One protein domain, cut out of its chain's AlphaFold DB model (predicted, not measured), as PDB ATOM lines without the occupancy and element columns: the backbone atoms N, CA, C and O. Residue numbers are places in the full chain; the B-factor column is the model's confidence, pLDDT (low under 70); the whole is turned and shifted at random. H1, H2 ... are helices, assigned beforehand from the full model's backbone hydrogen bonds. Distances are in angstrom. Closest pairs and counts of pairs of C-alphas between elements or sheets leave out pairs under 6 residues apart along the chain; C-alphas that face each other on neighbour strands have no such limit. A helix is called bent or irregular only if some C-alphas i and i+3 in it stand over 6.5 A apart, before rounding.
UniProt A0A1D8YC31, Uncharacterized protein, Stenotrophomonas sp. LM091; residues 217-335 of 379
ATOM      1  N   GLY A 217     155.756 145.730 185.600       54.56
ATOM      2  CA  GLY A 217     155.557 144.284 185.796       54.56
ATOM      3  C   GLY A 217     156.878 143.512 185.982       54.56
ATOM      4  O   GLY A 217     157.947 144.077 185.766       54.56
ATOM      5  N   PRO A 218     156.816 142.205 186.286       51.69
ATOM      6  CA  PRO A 218     157.746 141.465 187.148       51.69
ATOM      7  C   PRO A 218     159.218 141.904 187.088       51.69
ATOM      8  O   PRO A 218     159.799 142.049 186.008       51.69
ATOM      9  N   THR A 219     159.823 142.004 188.275       49.38
ATOM     10  CA  THR A 219     161.195 142.453 188.605       49.38
ATOM     11  C   THR A 219     162.318 141.898 187.719       49.38
ATOM     12  O   THR A 219     163.378 142.507 187.617       49.38
ATOM     13  N   ASN A 220     162.087 140.792 187.009       45.19
ATOM     14  CA  ASN A 220     163.061 140.136 186.135       45.19
ATOM     15  C   ASN A 220     163.303 140.841 184.781       45.19
ATOM     16  O   ASN A 220     164.109 140.366 183.980       45.19
ATOM     17  N   ARG A 221     162.618 141.949 184.461       55.38
ATOM     18  CA  ARG A 221     162.854 142.694 183.207       55.38
ATOM     19  C   ARG A 221     163.926 143.771 183.392       55.38
ATOM     20  O   ARG A 221     163.655 144.814 183.976       55.38
ATOM     21  N   HIS A 222     165.107 143.572 182.804       54.56
ATOM     22  CA  HIS A 222     166.140 144.612 182.727       54.56
ATOM     23  C   HIS A 222     165.652 145.819 181.907       54.56
ATOM     24  O   HIS A 222     165.485 145.738 180.687       54.56
ATOM     25  N   ARG A 223     165.420 146.946 182.587       61.62
ATOM     26  CA  ARG A 223     165.132 148.258 181.986       61.62
ATOM     27  C   ARG A 223     166.369 149.139 182.114       61.62
ATOM     28  O   ARG A 223     167.036 149.084 183.140       61.62
ATOM     29  N   HIS A 224     166.660 149.954 181.098       60.66
ATOM     30  CA  HIS A 224     167.765 150.914 181.191       60.66
ATOM     31  C   HIS A 224     167.467 152.029 182.199       60.66
ATOM     32  O   HIS A 224     168.372 152.467 182.899       60.66
ATOM     33  N   THR A 225     166.201 152.440 182.283       65.12
ATOM     34  CA  THR A 225     165.697 153.510 183.152       65.12
ATOM     35  C   THR A 225     164.441 153.007 183.888       65.12
ATOM     36  O   THR A 225     163.320 153.119 183.384       65.12
ATOM     37  N   PRO A 226     164.584 152.343 185.054       61.81
ATOM     38  CA  PRO A 226     163.470 151.660 185.723       61.81
ATOM     39  C   PRO A 226     162.300 152.584 186.078       61.81
ATOM     40  O   PRO A 226     161.144 152.183 185.936       61.81
ATOM     41  N   ALA A 227     162.576 153.836 186.449       70.06
ATOM     42  CA  ALA A 227     161.562 154.822 186.811       70.06
ATOM     43  C   ALA A 227     160.876 155.488 185.601       70.06
ATOM     44  O   ALA A 227     159.782 156.019 185.756       70.06
ATOM     45  N   ASP A 228     161.433 155.395 184.386       77.62
ATOM     46  CA  ASP A 228     160.934 156.118 183.207       77.62
ATOM     47  C   ASP A 228     159.510 155.675 182.799       77.62
ATOM     48  O   ASP A 228     159.292 154.503 182.467       77.62
ATOM     49  N   PRO A 229     158.510 156.572 182.782       85.88
ATOM     50  CA  PRO A 229     157.134 156.244 182.393       85.88
ATOM     51  C   PRO A 229     156.999 155.867 180.905       85.88
ATOM     52  O   PRO A 229     156.007 155.259 180.507       85.88
ATOM     53  N   THR A 230     157.998 156.160 180.073       84.25
ATOM     54  CA  THR A 230     157.987 155.916 178.622       84.25
ATOM     55  C   THR A 230     157.740 154.444 178.246       84.25
ATOM     56  O   THR A 230     156.786 154.171 177.515       84.25
ATOM     57  N   PRO A 231     158.501 153.454 178.760       84.69
ATOM     58  CA  PRO A 231     158.178 152.035 178.619       84.69
ATOM     59  C   PRO A 231     156.729 151.666 178.933       84.69
ATOM     60  O   PRO A 231     156.153 150.782 178.302       84.69
ATOM     61  N   ARG A 232     156.146 152.335 179.929       87.19
ATOM     62  CA  ARG A 232     154.792 152.052 180.379       87.19
ATOM     63  C   ARG A 232     153.745 152.618 179.426       87.19
ATOM     64  O   ARG A 232     152.750 151.952 179.160       87.19
ATOM     65  N   LEU A 233     154.019 153.779 178.839       92.19
ATOM     66  CA  LEU A 233     153.249 154.297 177.715       92.19
ATOM     67  C   LEU A 233     153.278 153.325 176.526       92.19
ATOM     68  O   LEU A 233     152.239 153.071 175.931       92.19
ATOM     69  N   VAL A 234     154.423 152.703 176.219       92.25
ATOM     70  CA  VAL A 234     154.497 151.686 175.151       92.25
ATOM     71  C   VAL A 234     153.573 150.499 175.436       92.25
ATOM     72  O   VAL A 234     152.827 150.084 174.549       92.25
ATOM     73  N   ASP A 235     153.587 149.984 176.670       90.62
ATOM     74  CA  ASP A 235     152.679 148.910 177.099       90.62
ATOM     75  C   ASP A 235     151.204 149.325 176.973       90.62
ATOM     76  O   ASP A 235     150.384 148.540 176.495       90.62
ATOM     77  N   PHE A 236     150.876 150.556 177.373       92.31
ATOM     78  CA  PHE A 236     149.524 151.099 177.286       92.31
ATOM     79  C   PHE A 236     149.038 151.206 175.837       92.31
ATOM     80  O   PHE A 236     147.970 150.690 175.523       92.31
ATOM     81  N   ILE A 237     149.836 151.783 174.932       94.12
ATOM     82  CA  ILE A 237     149.476 151.889 173.507       94.12
ATOM     83  C   ILE A 237     149.293 150.503 172.875       94.12
ATOM     84  O   ILE A 237     148.358 150.297 172.105       94.12
ATOM     85  N   GLY A 238     150.138 149.531 173.235       93.38
ATOM     86  CA  GLY A 238     149.955 148.142 172.815       93.38
ATOM     87  C   GLY A 238     148.624 147.553 173.293       93.38
ATOM     88  O   GLY A 238     147.912 146.927 172.508       93.38
ATOM     89  N   ALA A 239     148.262 147.782 174.560       92.69
ATOM     90  CA  ALA A 239     147.004 147.307 175.133       92.69
ATOM     91  C   ALA A 239     145.773 147.967 174.496       92.69
ATOM     92  O   ALA A 239     144.820 147.260 174.179       92.69
ATOM     93  N   VAL A 240     145.814 149.281 174.247       91.62
ATOM     94  CA  VAL A 240     144.763 150.010 173.516       91.62
ATOM     95  C   VAL A 240     144.608 149.447 172.105       91.62
ATOM     96  O   VAL A 240     143.499 149.138 171.683       91.62
ATOM     97  N   GLY A 241     145.716 149.237 171.390       91.38
ATOM     98  CA  GLY A 241     145.693 148.628 170.063       91.38
ATOM     99  C   GLY A 241     145.073 147.228 170.056       91.38
ATOM    100  O   GLY A 241     144.279 146.911 169.175       91.38
ATOM    101  N   HIS A 242     145.398 146.395 171.048       92.56
ATOM    102  CA  HIS A 242     144.784 145.073 171.208       92.56
ATOM    103  C   HIS A 242     143.290 145.168 171.518       92.56
ATOM    104  O   HIS A 242     142.507 144.491 170.865       92.56
ATOM    105  N   TYR A 243     142.886 146.057 172.429       89.81
ATOM    106  CA  TYR A 243     141.476 146.299 172.738       89.81
ATOM    107  C   TYR A 243     140.672 146.703 171.498       89.81
ATOM    108  O   TYR A 243     139.605 146.148 171.252       89.81
ATOM    109  N   LEU A 244     141.206 147.602 170.666       86.50
ATOM    110  CA  LEU A 244     140.544 148.022 169.429       86.50
ATOM    111  C   LEU A 244     140.425 146.900 168.385       86.50
ATOM    112  O   LEU A 244     139.505 146.935 167.570       86.50
ATOM    113  N   ARG A 245     141.337 145.919 168.385       88.69
ATOM    114  CA  ARG A 245     141.295 144.778 167.456       88.69
ATOM    115  C   ARG A 245     140.412 143.638 167.943       88.69
ATOM    116  O   ARG A 245     139.630 143.105 167.167       88.69
ATOM    117  N   GLU A 246     140.551 143.276 169.212       89.81
ATOM    118  CA  GLU A 246     139.960 142.067 169.793       89.81
ATOM    119  C   GLU A 246     138.684 142.357 170.601       89.81
ATOM    120  O   GLU A 246     138.057 141.440 171.128       89.81
ATOM    121  N   GLY A 247     138.315 143.632 170.776       87.19
ATOM    122  CA  GLY A 247     137.169 144.053 171.590       87.19
ATOM    123  C   GLY A 247     137.318 143.764 173.090       87.19
ATOM    124  O   GLY A 247     136.361 143.903 173.848       87.19
ATOM    125  N   SER A 248     138.504 143.339 173.533       90.00
ATOM    126  CA  SER A 248     138.789 142.955 174.914       90.00
ATOM    127  C   SER A 248     140.198 143.369 175.322       90.00
ATOM    128  O   SER A 248     141.117 143.442 174.506       90.00
ATOM    129  N   TRP A 249     140.373 143.702 176.600       91.38
ATOM    130  CA  TRP A 249     141.686 144.068 177.116       91.38
ATOM    131  C   TRP A 249     142.589 142.835 177.242       91.38
ATOM    132  O   TRP A 249     142.124 141.778 177.680       91.38
ATOM    133  N   PRO A 250     143.896 142.952 176.950       91.56
ATOM    134  CA  PRO A 250     144.802 141.836 177.157       91.56
ATOM    135  C   PRO A 250     144.981 141.583 178.658       91.56
ATOM    136  O   PRO A 250     145.209 142.507 179.439       91.56
ATOM    137  N   GLN A 251     144.949 140.315 179.068       89.88
ATOM    138  CA  GLN A 251     145.043 139.910 180.483       89.88
ATOM    139  C   GLN A 251     146.413 140.195 181.128       89.88
ATOM    140  O   GLN A 251     146.565 140.145 182.344       89.88
ATOM    141  N   ARG A 252     147.435 140.481 180.314       87.69
ATOM    142  CA  ARG A 252     148.812 140.769 180.735       87.69
ATOM    143  C   ARG A 252     149.501 141.682 179.713       87.69
ATOM    144  O   ARG A 252     149.031 141.747 178.575       87.69
ATOM    145  N   PRO A 253     150.637 142.328 180.048       87.94
ATOM    146  CA  PRO A 253     151.394 143.102 179.071       87.94
ATOM    147  C   PRO A 253     151.748 142.259 177.841       87.94
ATOM    148  O   PRO A 253     152.330 141.179 177.984       87.94
ATOM    149  N   LEU A 254     151.473 142.782 176.642       91.19
ATOM    150  CA  LEU A 254     151.766 142.082 175.390       91.19
ATOM    151  C   LEU A 254     153.268 141.751 175.268       91.19
ATOM    152  O   LEU A 254     154.119 142.567 175.663       91.19
ATOM    153  N   PRO A 255     153.629 140.576 174.729       91.75
ATOM    154  CA  PRO A 255     154.994 140.257 174.323       91.75
ATOM    155  C   PRO A 255     155.548 141.249 173.293       91.75
ATOM    156  O   PRO A 255     154.817 141.808 172.479       91.75
ATOM    157  N   ILE A 256     156.874 141.454 173.300       91.44
ATOM    158  CA  ILE A 256     157.544 142.280 172.274       91.44
ATOM    159  C   ILE A 256     157.322 141.690 170.877       91.44
ATOM    160  O   ILE A 256     157.131 142.456 169.942       91.44
ATOM    161  N   ALA A 257     157.342 140.357 170.758       91.69
ATOM    162  CA  ALA A 257     157.131 139.648 169.499       91.69
ATOM    163  C   ALA A 257     155.764 139.975 168.876       91.69
ATOM    164  O   ALA A 257     155.688 140.301 167.695       91.69
ATOM    165  N   ASP A 258     154.706 139.964 169.686       93.94
ATOM    166  CA  ASP A 258     153.337 140.220 169.231       93.94
ATOM    167  C   ASP A 258     153.173 141.677 168.778       93.94
ATOM    168  O   ASP A 258     152.692 141.952 167.681       93.94
ATOM    169  N   MET A 259     153.659 142.627 169.586       94.75
ATOM    170  CA  MET A 259     153.651 144.051 169.229       94.75
ATOM    171  C   MET A 259     154.518 144.353 167.997       94.75
ATOM    172  O   MET A 259     154.187 145.236 167.203       94.75
ATOM    173  N   GLY A 260     155.645 143.655 167.843       93.12
ATOM    174  CA  GLY A 260     156.538 143.815 166.701       93.12
ATOM    175  C   GLY A 260     155.949 143.239 165.419       93.12
ATOM    176  O   GLY A 260     155.982 143.922 164.403       93.12
ATOM    177  N   THR A 261     155.312 142.069 165.492       93.06
ATOM    178  CA  THR A 261     154.556 141.479 164.375       93.06
ATOM    179  C   THR A 261     153.463 142.435 163.907       93.06
ATOM    180  O   THR A 261     153.344 142.705 162.717       93.06
ATOM    181  N   GLN A 262     152.721 143.036 164.841       92.69
ATOM    182  CA  GLN A 262     151.729 144.060 164.516       92.69
ATOM    183  C   GLN A 262     152.356 145.278 163.809       92.69
ATOM    184  O   GLN A 262     151.782 145.819 162.863       92.69
ATOM    185  N   ALA A 263     153.549 145.706 164.230       91.31
ATOM    186  CA  ALA A 263     154.251 146.801 163.570       91.31
ATOM    187  C   ALA A 263     154.734 146.448 162.158       91.31
ATOM    188  O   ALA A 263     154.644 147.298 161.269       91.31
ATOM    189  N   ASP A 264     155.177 145.214 161.937       89.31
ATOM    190  CA  ASP A 264     155.533 144.715 160.608       89.31
ATOM    191  C   ASP A 264     154.292 144.656 159.696       89.31
ATOM    192  O   ASP A 264     154.336 145.152 158.569       89.31
ATOM    193  N   LEU A 265     153.157 144.159 160.210       86.06
ATOM    194  CA  LEU A 265     151.881 144.067 159.483       86.06
ATOM    195  C   LEU A 265     151.345 145.427 159.021       86.06
ATOM    196  O   LEU A 265     150.743 145.515 157.955       86.06
ATOM    197  N   SER A 266     151.604 146.497 159.777       82.62
ATOM    198  CA  SER A 266     151.206 147.857 159.384       82.62
ATOM    199  C   SER A 266     151.929 148.394 158.135       82.62
ATOM    200  O   SER A 266     151.614 149.488 157.671       82.62
ATOM    201  N   GLY A 267     152.972 147.709 157.648       78.56
ATOM    202  CA  GLY A 267     153.806 148.148 156.522       78.56
ATOM    203  C   GLY A 267     154.730 149.337 156.822       78.56
ATOM    204  O   GLY A 267     155.613 149.646 156.029       78.56
ATOM    205  N   THR A 268     154.595 149.986 157.983       76.00
ATOM    206  CA  THR A 268     155.379 151.183 158.349       76.00
ATOM    207  C   THR A 268     156.806 150.838 158.804       76.00
ATOM    208  O   THR A 268     157.700 151.687 158.779       76.00
ATOM    209  N   ARG A 269     157.033 149.597 159.257       73.62
ATOM    210  CA  ARG A 269     158.300 149.130 159.850       73.62
ATOM    211  C   ARG A 269     158.682 147.712 159.415       73.62
ATOM    212  O   ARG A 269     159.137 146.940 160.245       73.62
ATOM    213  N   LEU A 270     158.511 147.381 158.135       72.62
ATOM    214  CA  LEU A 270     158.757 146.036 157.592       72.62
ATOM    215  C   LEU A 270     160.112 145.446 158.035       72.62
ATOM    216  O   LEU A 270     161.168 145.953 157.663       72.62
ATOM    217  N   GLY A 271     160.069 144.367 158.823       77.12
ATOM    218  CA  GLY A 271     161.247 143.615 159.273       77.12
ATOM    219  C   GLY A 271     161.987 144.237 160.462       77.12
ATOM    220  O   GLY A 271     162.986 143.687 160.929       77.12
ATOM    221  N   GLU A 272     161.504 145.367 160.984       87.81
ATOM    222  CA  GLU A 272     162.112 146.089 162.104       87.81
ATOM    223  C   GLU A 272     161.178 146.240 163.312       87.81
ATOM    224  O   GLU A 272     161.608 146.773 164.343       87.81
ATOM    225  N   GLY A 273     159.928 145.763 163.241       89.12
ATOM    226  CA  GLY A 273     158.915 145.959 164.277       89.12
ATOM    227  C   GLY A 273     159.385 145.541 165.672       89.12
ATOM    228  O   GLY A 273     159.333 146.325 166.624       89.12
ATOM    229  N   ASN A 274     159.962 144.342 165.789       92.12
ATOM    230  CA  ASN A 274     160.519 143.833 167.048       92.12
ATOM    231  C   ASN A 274     161.631 144.721 167.621       92.12
ATOM    232  O   ASN A 274     161.680 144.969 168.829       92.12
ATOM    233  N   ARG A 275     162.542 145.204 166.767       90.56
ATOM    234  CA  ARG A 275     163.659 146.069 167.176       90.56
ATOM    235  C   ARG A 275     163.145 147.431 167.635       90.56
ATOM    236  O   ARG A 275     163.616 147.943 168.651       90.56
ATOM    237  N   PHE A 276     162.174 147.981 166.911       91.62
ATOM    238  CA  PHE A 276     161.522 149.245 167.223       91.62
ATOM    239  C   PHE A 276     160.812 149.198 168.584       91.62
ATOM    240  O   PHE A 276     161.144 149.990 169.469       91.62
ATOM    241  N   VAL A 277     159.920 148.221 168.792       92.31
ATOM    242  CA  VAL A 277     159.190 148.060 170.062       92.31
ATOM    243  C   VAL A 277     160.155 147.804 171.214       92.31
ATOM    244  O   VAL A 277     160.045 148.442 172.259       92.31
ATOM    245  N   ARG A 278     161.143 146.916 171.031       90.62
ATOM    246  CA  ARG A 278     162.152 146.629 172.063       90.62
ATOM    247  C   ARG A 278     162.924 147.880 172.467       90.62
ATOM    248  O   ARG A 278     163.128 148.087 173.657       90.62
ATOM    249  N   GLY A 279     163.345 148.693 171.498       88.75
ATOM    250  CA  GLY A 279     164.101 149.918 171.750       88.75
ATOM    251  C   GLY A 279     163.316 150.937 172.573       88.75
ATOM    252  O   GLY A 279     163.858 151.476 173.535       88.75
ATOM    253  N   LEU A 280     162.047 151.176 172.228       89.81
ATOM    254  CA  LEU A 280     161.187 152.096 172.981       89.81
ATOM    255  C   LEU A 280     160.849 151.539 174.370       89.81
ATOM    256  O   LEU A 280     160.981 152.234 175.373       89.81
ATOM    257  N   ARG A 281     160.460 150.262 174.444       86.31
ATOM    258  CA  ARG A 281     160.035 149.615 175.692       86.31
ATOM    259  C   ARG A 281     161.174 149.436 176.699       86.31
ATOM    260  O   ARG A 281     160.909 149.354 177.891       86.31
ATOM    261  N   SER A 282     162.430 149.363 176.256       79.88
ATOM    262  CA  SER A 282     163.583 149.295 177.166       79.88
ATOM    263  C   SER A 282     164.088 150.663 177.636       79.88
ATOM    264  O   SER A 282     164.976 150.700 178.487       79.88
ATOM    265  N   GLY A 283     163.572 151.761 177.067       77.38
ATOM    266  CA  GLY A 283     164.094 153.118 177.267       77.38
ATOM    267  C   GLY A 283     165.354 153.430 176.447       77.38
ATOM    268  O   GLY A 283     165.875 154.540 176.510       77.38
ATOM    269  N   LYS A 284     165.859 152.482 175.639       82.38
ATOM    270  CA  LYS A 284     167.064 152.687 174.812       82.38
ATOM    271  C   LYS A 284     166.831 153.693 173.683       82.38
ATOM    272  O   LYS A 284     167.742 154.432 173.312       82.38
ATOM    273  N   ALA A 285     165.638 153.691 173.095       85.19
ATOM    274  CA  ALA A 285     165.239 154.639 172.065       85.19
ATOM    275  C   ALA A 285     164.368 155.743 172.673       85.19
ATOM    276  O   ALA A 285     163.447 155.468 173.437       85.19
ATOM    277  N   ARG A 286     164.634 156.996 172.288       83.56
ATOM    278  CA  ARG A 286     163.851 158.153 172.740       83.56
ATOM    279  C   ARG A 286     162.432 158.102 172.168       83.56
ATOM    280  O   ARG A 286     162.249 157.940 170.955       83.56
ATOM    281  N   LEU A 287     161.438 158.314 173.025       86.19
ATOM    282  CA  LEU A 287     160.051 158.499 172.610       86.19
ATOM    283  C   LEU A 287     159.810 159.976 172.268       86.19
ATOM    284  O   LEU A 287     159.452 160.787 173.113       86.19
ATOM    285  N   THR A 288     160.086 160.327 171.015       88.19
ATOM    286  CA  THR A 288     159.777 161.634 170.426       88.19
ATOM    287  C   THR A 288     158.359 161.610 169.870       88.19
ATOM    288  O   THR A 288     157.773 160.539 169.704       88.19
ATOM    289  N   ARG A 289     157.817 162.764 169.465       85.50
ATOM    290  CA  ARG A 289     156.516 162.807 168.780       85.50
ATOM    291  C   ARG A 289     156.506 161.903 167.542       85.50
ATOM    292  O   ARG A 289     155.550 161.169 167.322       85.50
ATOM    293  N   LYS A 290     157.588 161.896 166.752       87.00
ATOM    294  CA  LYS A 290     157.693 161.062 165.542       87.00
ATOM    295  C   LYS A 290     157.663 159.566 165.868       87.00
ATOM    296  O   LYS A 290     156.933 158.818 165.217       87.00
ATOM    297  N   SER A 291     158.462 159.114 166.839       91.31
ATOM    298  CA  SER A 291     158.469 157.695 167.213       91.31
ATOM    299  C   SER A 291     157.180 157.288 167.924       91.31
ATOM    300  O   SER A 291     156.706 156.181 167.689       91.31
ATOM    301  N   PHE A 292     156.555 158.185 168.687       92.69
ATOM    302  CA  PHE A 292     155.245 157.954 169.290       92.69
ATOM    303  C   PHE A 292     154.126 157.834 168.252       92.69
ATOM    304  O   PHE A 292     153.407 156.844 168.277       92.69
ATOM    305  N   ARG A 293     154.020 158.752 167.277       90.75
ATOM    306  CA  ARG A 293     153.056 158.603 166.168       90.75
ATOM    307  C   ARG A 293     153.276 157.291 165.425       90.75
ATOM    308  O   ARG A 293     152.328 156.563 165.180       90.75
ATOM    309  N   THR A 294     154.533 156.932 165.149       92.19
ATOM    310  CA  THR A 294     154.852 155.629 164.534       92.19
ATOM    311  C   THR A 294     154.346 154.468 165.396       92.19
ATOM    312  O   THR A 294     153.775 153.513 164.877       92.19
ATOM    313  N   LEU A 295     154.527 154.539 166.718       94.69
ATOM    314  CA  LEU A 295     154.016 153.534 167.646       94.69
ATOM    315  C   LEU A 295     152.485 153.461 167.602       94.69
ATOM    316  O   LEU A 295     151.953 152.369 167.464       94.69
ATOM    317  N   VAL A 296     151.779 154.590 167.659       92.25
ATOM    318  CA  VAL A 296     150.312 154.608 167.570       92.25
ATOM    319  C   VAL A 296     149.844 154.032 166.236       92.25
ATOM    320  O   VAL A 296     149.059 153.092 166.231       92.25
ATOM    321  N   HIS A 297     150.383 154.513 165.114       91.25
ATOM    322  CA  HIS A 297     150.000 154.042 163.782       91.25
ATOM    323  C   HIS A 297     150.224 152.539 163.647       91.25
ATOM    324  O   HIS A 297     149.340 151.838 163.185       91.25
ATOM    325  N   THR A 298     151.370 152.026 164.097       93.62
ATOM    326  CA  THR A 298     151.664 150.590 164.020       93.62
ATOM    327  C   THR A 298     150.746 149.764 164.922       93.62
ATOM    328  O   THR A 298     150.188 148.762 164.483       93.62
ATOM    329  N   GLN A 299     150.560 150.175 166.180       94.69
ATOM    330  CA  GLN A 299     149.822 149.387 167.167       94.69
ATOM    331  C   GLN A 299     148.305 149.495 167.030       94.69
ATOM    332  O   GLN A 299     147.628 148.569 167.459       94.69
ATOM    333  N   LEU A 300     147.761 150.572 166.459       92.38
ATOM    334  CA  LEU A 300     146.318 150.751 166.247       92.38
ATOM    335  C   LEU A 300     145.883 150.410 164.812       92.38
ATOM    336  O   LEU A 300     144.694 150.459 164.503       92.38
ATOM    337  N   TRP A 301     146.818 150.042 163.930       91.69
ATOM    338  CA  TRP A 301     146.494 149.681 162.554       91.69
ATOM    339  C   TRP A 301     145.553 148.472 162.470       91.69
ATOM    340  O   TRP A 301     145.735 147.454 163.144       91.69
ATOM    341  N   THR A 302     144.583 148.572 161.567       87.06
ATOM    342  CA  THR A 302     143.765 147.459 161.079       87.06
ATOM    343  C   THR A 302     143.671 147.553 159.556       87.06
ATOM    344  O   THR A 302     143.822 148.650 159.014       87.06
ATOM    345  N   PRO A 303     143.330 146.464 158.842       85.88
ATOM    346  CA  PRO A 303     143.132 146.515 157.391       85.88
ATOM    347  C   PRO A 303     142.063 147.521 156.929       85.88
ATOM    348  O   PRO A 303     142.036 147.893 155.761       85.88
ATOM    349  N   LYS A 304     141.168 147.945 157.831       85.94
ATOM    350  CA  LYS A 304     140.093 148.911 157.562       85.94
ATOM    351  C   LYS A 304     140.415 150.331 158.046       85.94
ATOM    352  O   LYS A 304     139.623 151.234 157.793       85.94
ATOM    353  N   ALA A 305     141.525 150.532 158.759       84.75
ATOM    354  CA  ALA A 305     141.880 151.830 159.322       84.75
ATOM    355  C   ALA A 305     142.257 152.819 158.214       84.75
ATOM    356  O   ALA A 305     143.113 152.527 157.375       84.75
ATOM    357  N   LYS A 306     141.658 154.014 158.229       84.81
ATOM    358  CA  LYS A 306     142.091 155.117 157.367       84.81
ATOM    359  C   LYS A 306     143.273 155.837 158.007       84.81
ATOM    360  O   LYS A 306     143.366 155.931 159.229       84.81
ATOM    361  N   ALA A 307     144.152 156.400 157.178       79.81
ATOM    362  CA  ALA A 307     145.290 157.184 157.659       79.81
ATOM    363  C   ALA A 307     144.846 158.365 158.544       79.81
ATOM    364  O   ALA A 307     145.405 158.555 159.619       79.81
ATOM    365  N   SER A 308     143.780 159.069 158.145       75.00
ATOM    366  CA  SER A 308     143.184 160.171 158.911       75.00
ATOM    367  C   SER A 308     142.721 159.760 160.307       75.00
ATOM    368  O   SER A 308     142.858 160.527 161.257       75.00
ATOM    369  N   ASP A 309     142.189 158.543 160.441       79.94
ATOM    370  CA  ASP A 309     141.679 158.043 161.716       79.94
ATOM    371  C   ASP A 309     142.855 157.749 162.656       79.94
ATOM    372  O   ASP A 309     142.815 158.100 163.832       79.94
ATOM    373  N   LEU A 310     143.937 157.166 162.129       81.38
ATOM    374  CA  LEU A 310     145.169 156.931 162.887       81.38
ATOM    375  C   LEU A 310     145.854 158.238 163.299       81.38
ATOM    376  O   LEU A 310     146.360 158.317 164.418       81.38
ATOM    377  N   ASP A 311     145.832 159.258 162.439       78.69
ATOM    378  CA  ASP A 311     146.343 160.588 162.768       78.69
ATOM    379  C   ASP A 311     145.548 161.221 163.918       78.69
ATOM    380  O   ASP A 311     146.150 161.651 164.902       78.69
ATOM    381  N   GLY A 312     144.212 161.184 163.851       74.44
ATOM    382  CA  GLY A 312     143.348 161.681 164.925       74.44
ATOM    383  C   GLY A 312     143.553 160.935 166.249       74.44
ATOM    384  O   GLY A 312     143.632 161.555 167.310       74.44
ATOM    385  N   GLN A 313     143.724 159.608 166.204       82.06
ATOM    386  CA  GLN A 313     144.051 158.811 167.393       82.06
ATOM    387  C   GLN A 313     145.434 159.159 167.956       82.06
ATOM    388  O   GLN A 313     145.607 159.246 169.171       82.06
ATOM    389  N   ALA A 314     146.428 159.377 167.094       83.00
ATOM    390  CA  ALA A 314     147.765 159.767 167.523       83.00
ATOM    391  C   ALA A 314     147.781 161.154 168.174       83.00
ATOM    392  O   ALA A 314     148.501 161.340 169.155       83.00
ATOM    393  N   ASP A 315     146.972 162.092 167.675       77.25
ATOM    394  CA  ASP A 315     146.813 163.417 168.272       77.25
ATOM    395  C   ASP A 315     146.148 163.347 169.650       77.25
ATOM    396  O   ASP A 315     146.665 163.940 170.600       77.25
ATOM    397  N   LEU A 316     145.083 162.550 169.795       79.31
ATOM    398  CA  LEU A 316     144.419 162.319 171.080       79.31
ATOM    399  C   LEU A 316     145.367 161.677 172.105       79.31
ATOM    400  O   LEU A 316     145.494 162.142 173.242       79.31
ATOM    401  N   LEU A 317     146.067 160.617 171.695       86.88
ATOM    402  CA  LEU A 317     146.978 159.864 172.554       86.88
ATOM    403  C   LEU A 317     148.269 160.636 172.873       86.88
ATOM    404  O   LEU A 317     148.993 160.261 173.797       86.88
ATOM    405  N   GLU A 318     148.560 161.735 172.171       86.56
ATOM    406  CA  GLU A 318     149.720 162.582 172.464       86.56
ATOM    407  C   GLU A 318     149.644 163.220 173.860       86.56
ATOM    408  O   GLU A 318     150.677 163.492 174.471       86.56
ATOM    409  N   THR A 319     148.443 163.389 174.415       88.94
ATOM    410  CA  THR A 319     148.249 163.793 175.818       88.94
ATOM    411  C   THR A 319     149.003 162.875 176.790       88.94
ATOM    412  O   THR A 319     149.683 163.355 177.698       88.94
ATOM    413  N   TYR A 320     148.992 161.561 176.546       92.31
ATOM    414  CA  TYR A 320     149.743 160.580 177.332       92.31
ATOM    415  C   TYR A 320     151.250 160.664 177.096       92.31
ATOM    416  O   TYR A 320     152.025 160.426 178.023       92.31
ATOM    417  N   LEU A 321     151.683 161.013 175.879       92.75
ATOM    418  CA  LEU A 321     153.094 161.283 175.600       92.75
ATOM    419  C   LEU A 321     153.582 162.486 176.405       92.75
ATOM    420  O   LEU A 321     154.607 162.387 177.074       92.75
ATOM    421  N   VAL A 322     152.846 163.597 176.381       90.38
ATOM    422  CA  VAL A 322     153.172 164.790 177.174       90.38
ATOM    423  C   VAL A 322     153.208 164.453 178.663       90.38
ATOM    424  O   VAL A 322     154.173 164.811 179.337       90.38
ATOM    425  N   ALA A 323     152.230 163.689 179.163       93.94
ATOM    426  CA  ALA A 323     152.212 163.231 180.549       93.94
ATOM    427  C   ALA A 323     153.434 162.371 180.902       93.94
ATOM    428  O   ALA A 323     154.096 162.625 181.908       93.94
ATOM    429  N   ALA A 324     153.793 161.402 180.056       92.75
ATOM    430  CA  ALA A 324     154.979 160.576 180.259       92.75
ATOM    431  C   ALA A 324     156.263 161.421 180.253       92.75
ATOM    432  O   ALA A 324     157.123 161.239 181.110       92.75
ATOM    433  N   LEU A 325     156.394 162.384 179.340       90.38
ATOM    434  CA  LEU A 325     157.573 163.247 179.280       90.38
ATOM    435  C   LEU A 325     157.669 164.176 180.500       90.38
ATOM    436  O   LEU A 325     158.757 164.283 181.063       90.38
ATOM    437  N   LEU A 326     156.559 164.769 180.956       90.75
ATOM    438  CA  LEU A 326     156.501 165.546 182.202       90.75
ATOM    439  C   LEU A 326     156.927 164.697 183.402       90.75
ATOM    440  O   LEU A 326     157.829 165.081 184.140       90.75
ATOM    441  N   LEU A 327     156.342 163.511 183.561       90.19
ATOM    442  CA  LEU A 327     156.694 162.594 184.642       90.19
ATOM    443  C   LEU A 327     158.167 162.157 184.561       90.19
ATOM    444  O   LEU A 327     158.841 162.112 185.584       90.19
ATOM    445  N   SER A 328     158.714 161.921 183.362       86.56
ATOM    446  CA  SER A 328     160.133 161.562 183.171       86.56
ATOM    447  C   SER A 328     161.119 162.659 183.601       86.56
ATOM    448  O   SER A 328     162.280 162.367 183.896       86.56
ATOM    449  N   LEU A 329     160.672 163.921 183.599       83.31
ATOM    450  CA  LEU A 329     161.446 165.072 184.067       83.31
ATOM    451  C   LEU A 329     161.399 165.221 185.585       83.31
ATOM    452  O   LEU A 329     162.304 165.814 186.157       83.31
ATOM    453  N   LEU A 330     160.353 164.699 186.221       84.44
ATOM    454  CA  LEU A 330     160.163 164.748 187.667       84.44
ATOM    455  C   LEU A 330     160.807 163.546 188.375       84.44
ATOM    456  O   LEU A 330     161.412 163.709 189.431       84.44
ATOM    457  N   LEU A 331     160.696 162.355 187.778       81.31
ATOM    458  CA  LEU A 331     161.159 161.081 188.329       81.31
ATOM    459  C   LEU A 331     162.690 160.917 188.225       81.31
ATOM    460  O   LEU A 331     163.245 161.115 187.138       81.31
ATOM    461  N   PRO A 332     163.383 160.482 189.293       69.25
ATOM    462  CA  PRO A 332     164.830 160.259 189.266       69.25
ATOM    463  C   PRO A 332     165.231 158.998 188.474       69.25
ATOM    464  O   PRO A 332     164.558 157.973 188.547       69.25
ATOM    465  N   ASP A 333     166.367 159.041 187.753       60.16
ATOM    466  CA  ASP A 333     167.096 157.819 187.342       60.16
ATOM    467  C   ASP A 333     168.123 157.505 188.421       60.16
ATOM    468  O   ASP A 333     169.246 158.011 188.370       60.16
ATOM    469  N   HIS A 334     167.788 156.642 189.373       53.56
ATOM    470  CA  HIS A 334     168.825 155.993 190.162       53.56
ATOM    471  C   HIS A 334     168.774 154.480 189.934       53.56
ATOM    472  O   HIS A 334     167.804 153.831 190.319       53.56
ATOM    473  N   PRO A 335     169.805 153.897 189.287       45.97
ATOM    474  CA  PRO A 335     169.863 152.464 189.011       45.97
ATOM    475  C   PRO A 335     170.197 151.610 190.248       45.97
ATOM    476  O   PRO A 335     170.187 150.388 190.145       45.97
TER     477      PRO A 335
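This is residues 217 to 335 of the 379 residues of an uncharacterized protein of Stenotrophomonas sp. LM091 (UniProt A0A1D8YC31). Two helices, H1 and H4, make the middle of this body; the long helix H5 covers one side of them and the crossed pair H2 and H3 covers the side away from H5. H5 makes most of the length, and a stretch with no named element, residues 217 to 229, leads into H1. The printed part has 119 residues with five named helices, H1 to H5 in chain order, and no named strand; the class is all helix. It is compact, with a radius of gyration of the C-alphas of 13.8 A, yet elongated in outline, with spans of 44 by 27 by 27 A.

Find C-alpha 307 at (145.290, 157.184, 157.659); from there H5, residues 307 to 330, runs 34.3 A to C-alpha 330 at (160.163, 164.748, 187.667). It has a kink of 34 degrees near residue 316 and is neither bent nor irregular, but only just: C-alphas 316 and 319 are 6.3 A apart. H4 is residues 289 to 300, 16.0 A long. H1, residues 230 to 246, begins at C-alpha 230, (157.987, 155.916, 178.622), and is 24.4 A long. H2 is residues 256 to 265, 14.1 A, and H3 is residues 273 to 281, 12.0 A.

Start at H5, where residues 310 to 321 alone touch H4; the closest C-alphas, Arg 293 and Ala 314, are 5.6 A apart, at a steep tilt of 55 degrees, opposite ways. Residues 230 to 233 of H1 touch H5 at a shallow tilt of 29 degrees, opposite ways, closest at the C-alphas of Thr 230 and Ala 324, 5.8 A. H1 and H4 are both hubs, touching three helices each. They touch each other at a shallow tilt of 29 degrees, the same way, with the C-alphas of Gly 241 and Leu 300 closest at 4.4 A. Farther out, H2 touches H4 about perpendicular at 88 degrees, closest at the C-alphas of Ala 263 and Thr 298, 4.6 A. H3 touches H2 at a steep tilt of 50 degrees, with the C-alphas of Gly 260 and Asn 274 closest at 4.0 A. H3 also touches residues 230 to 235 of H1, closest at the C-alphas of Pro 231 and Arg 281, 4.2 A. H2 and H3 are both apart from H5. In H1, H2, H3 and H4 every O i to N i+4 pair is within hydrogen-bond range; in H5, 18 of 20 are.

Look to Lys 304 and His 334 for the two C-alphas farthest apart, 44.0 A. The printed part has no cut, and its four links are short. Mean pLDDT of the printed part is 83.7; residues 217 to 226 and 332 to 335 are under 70.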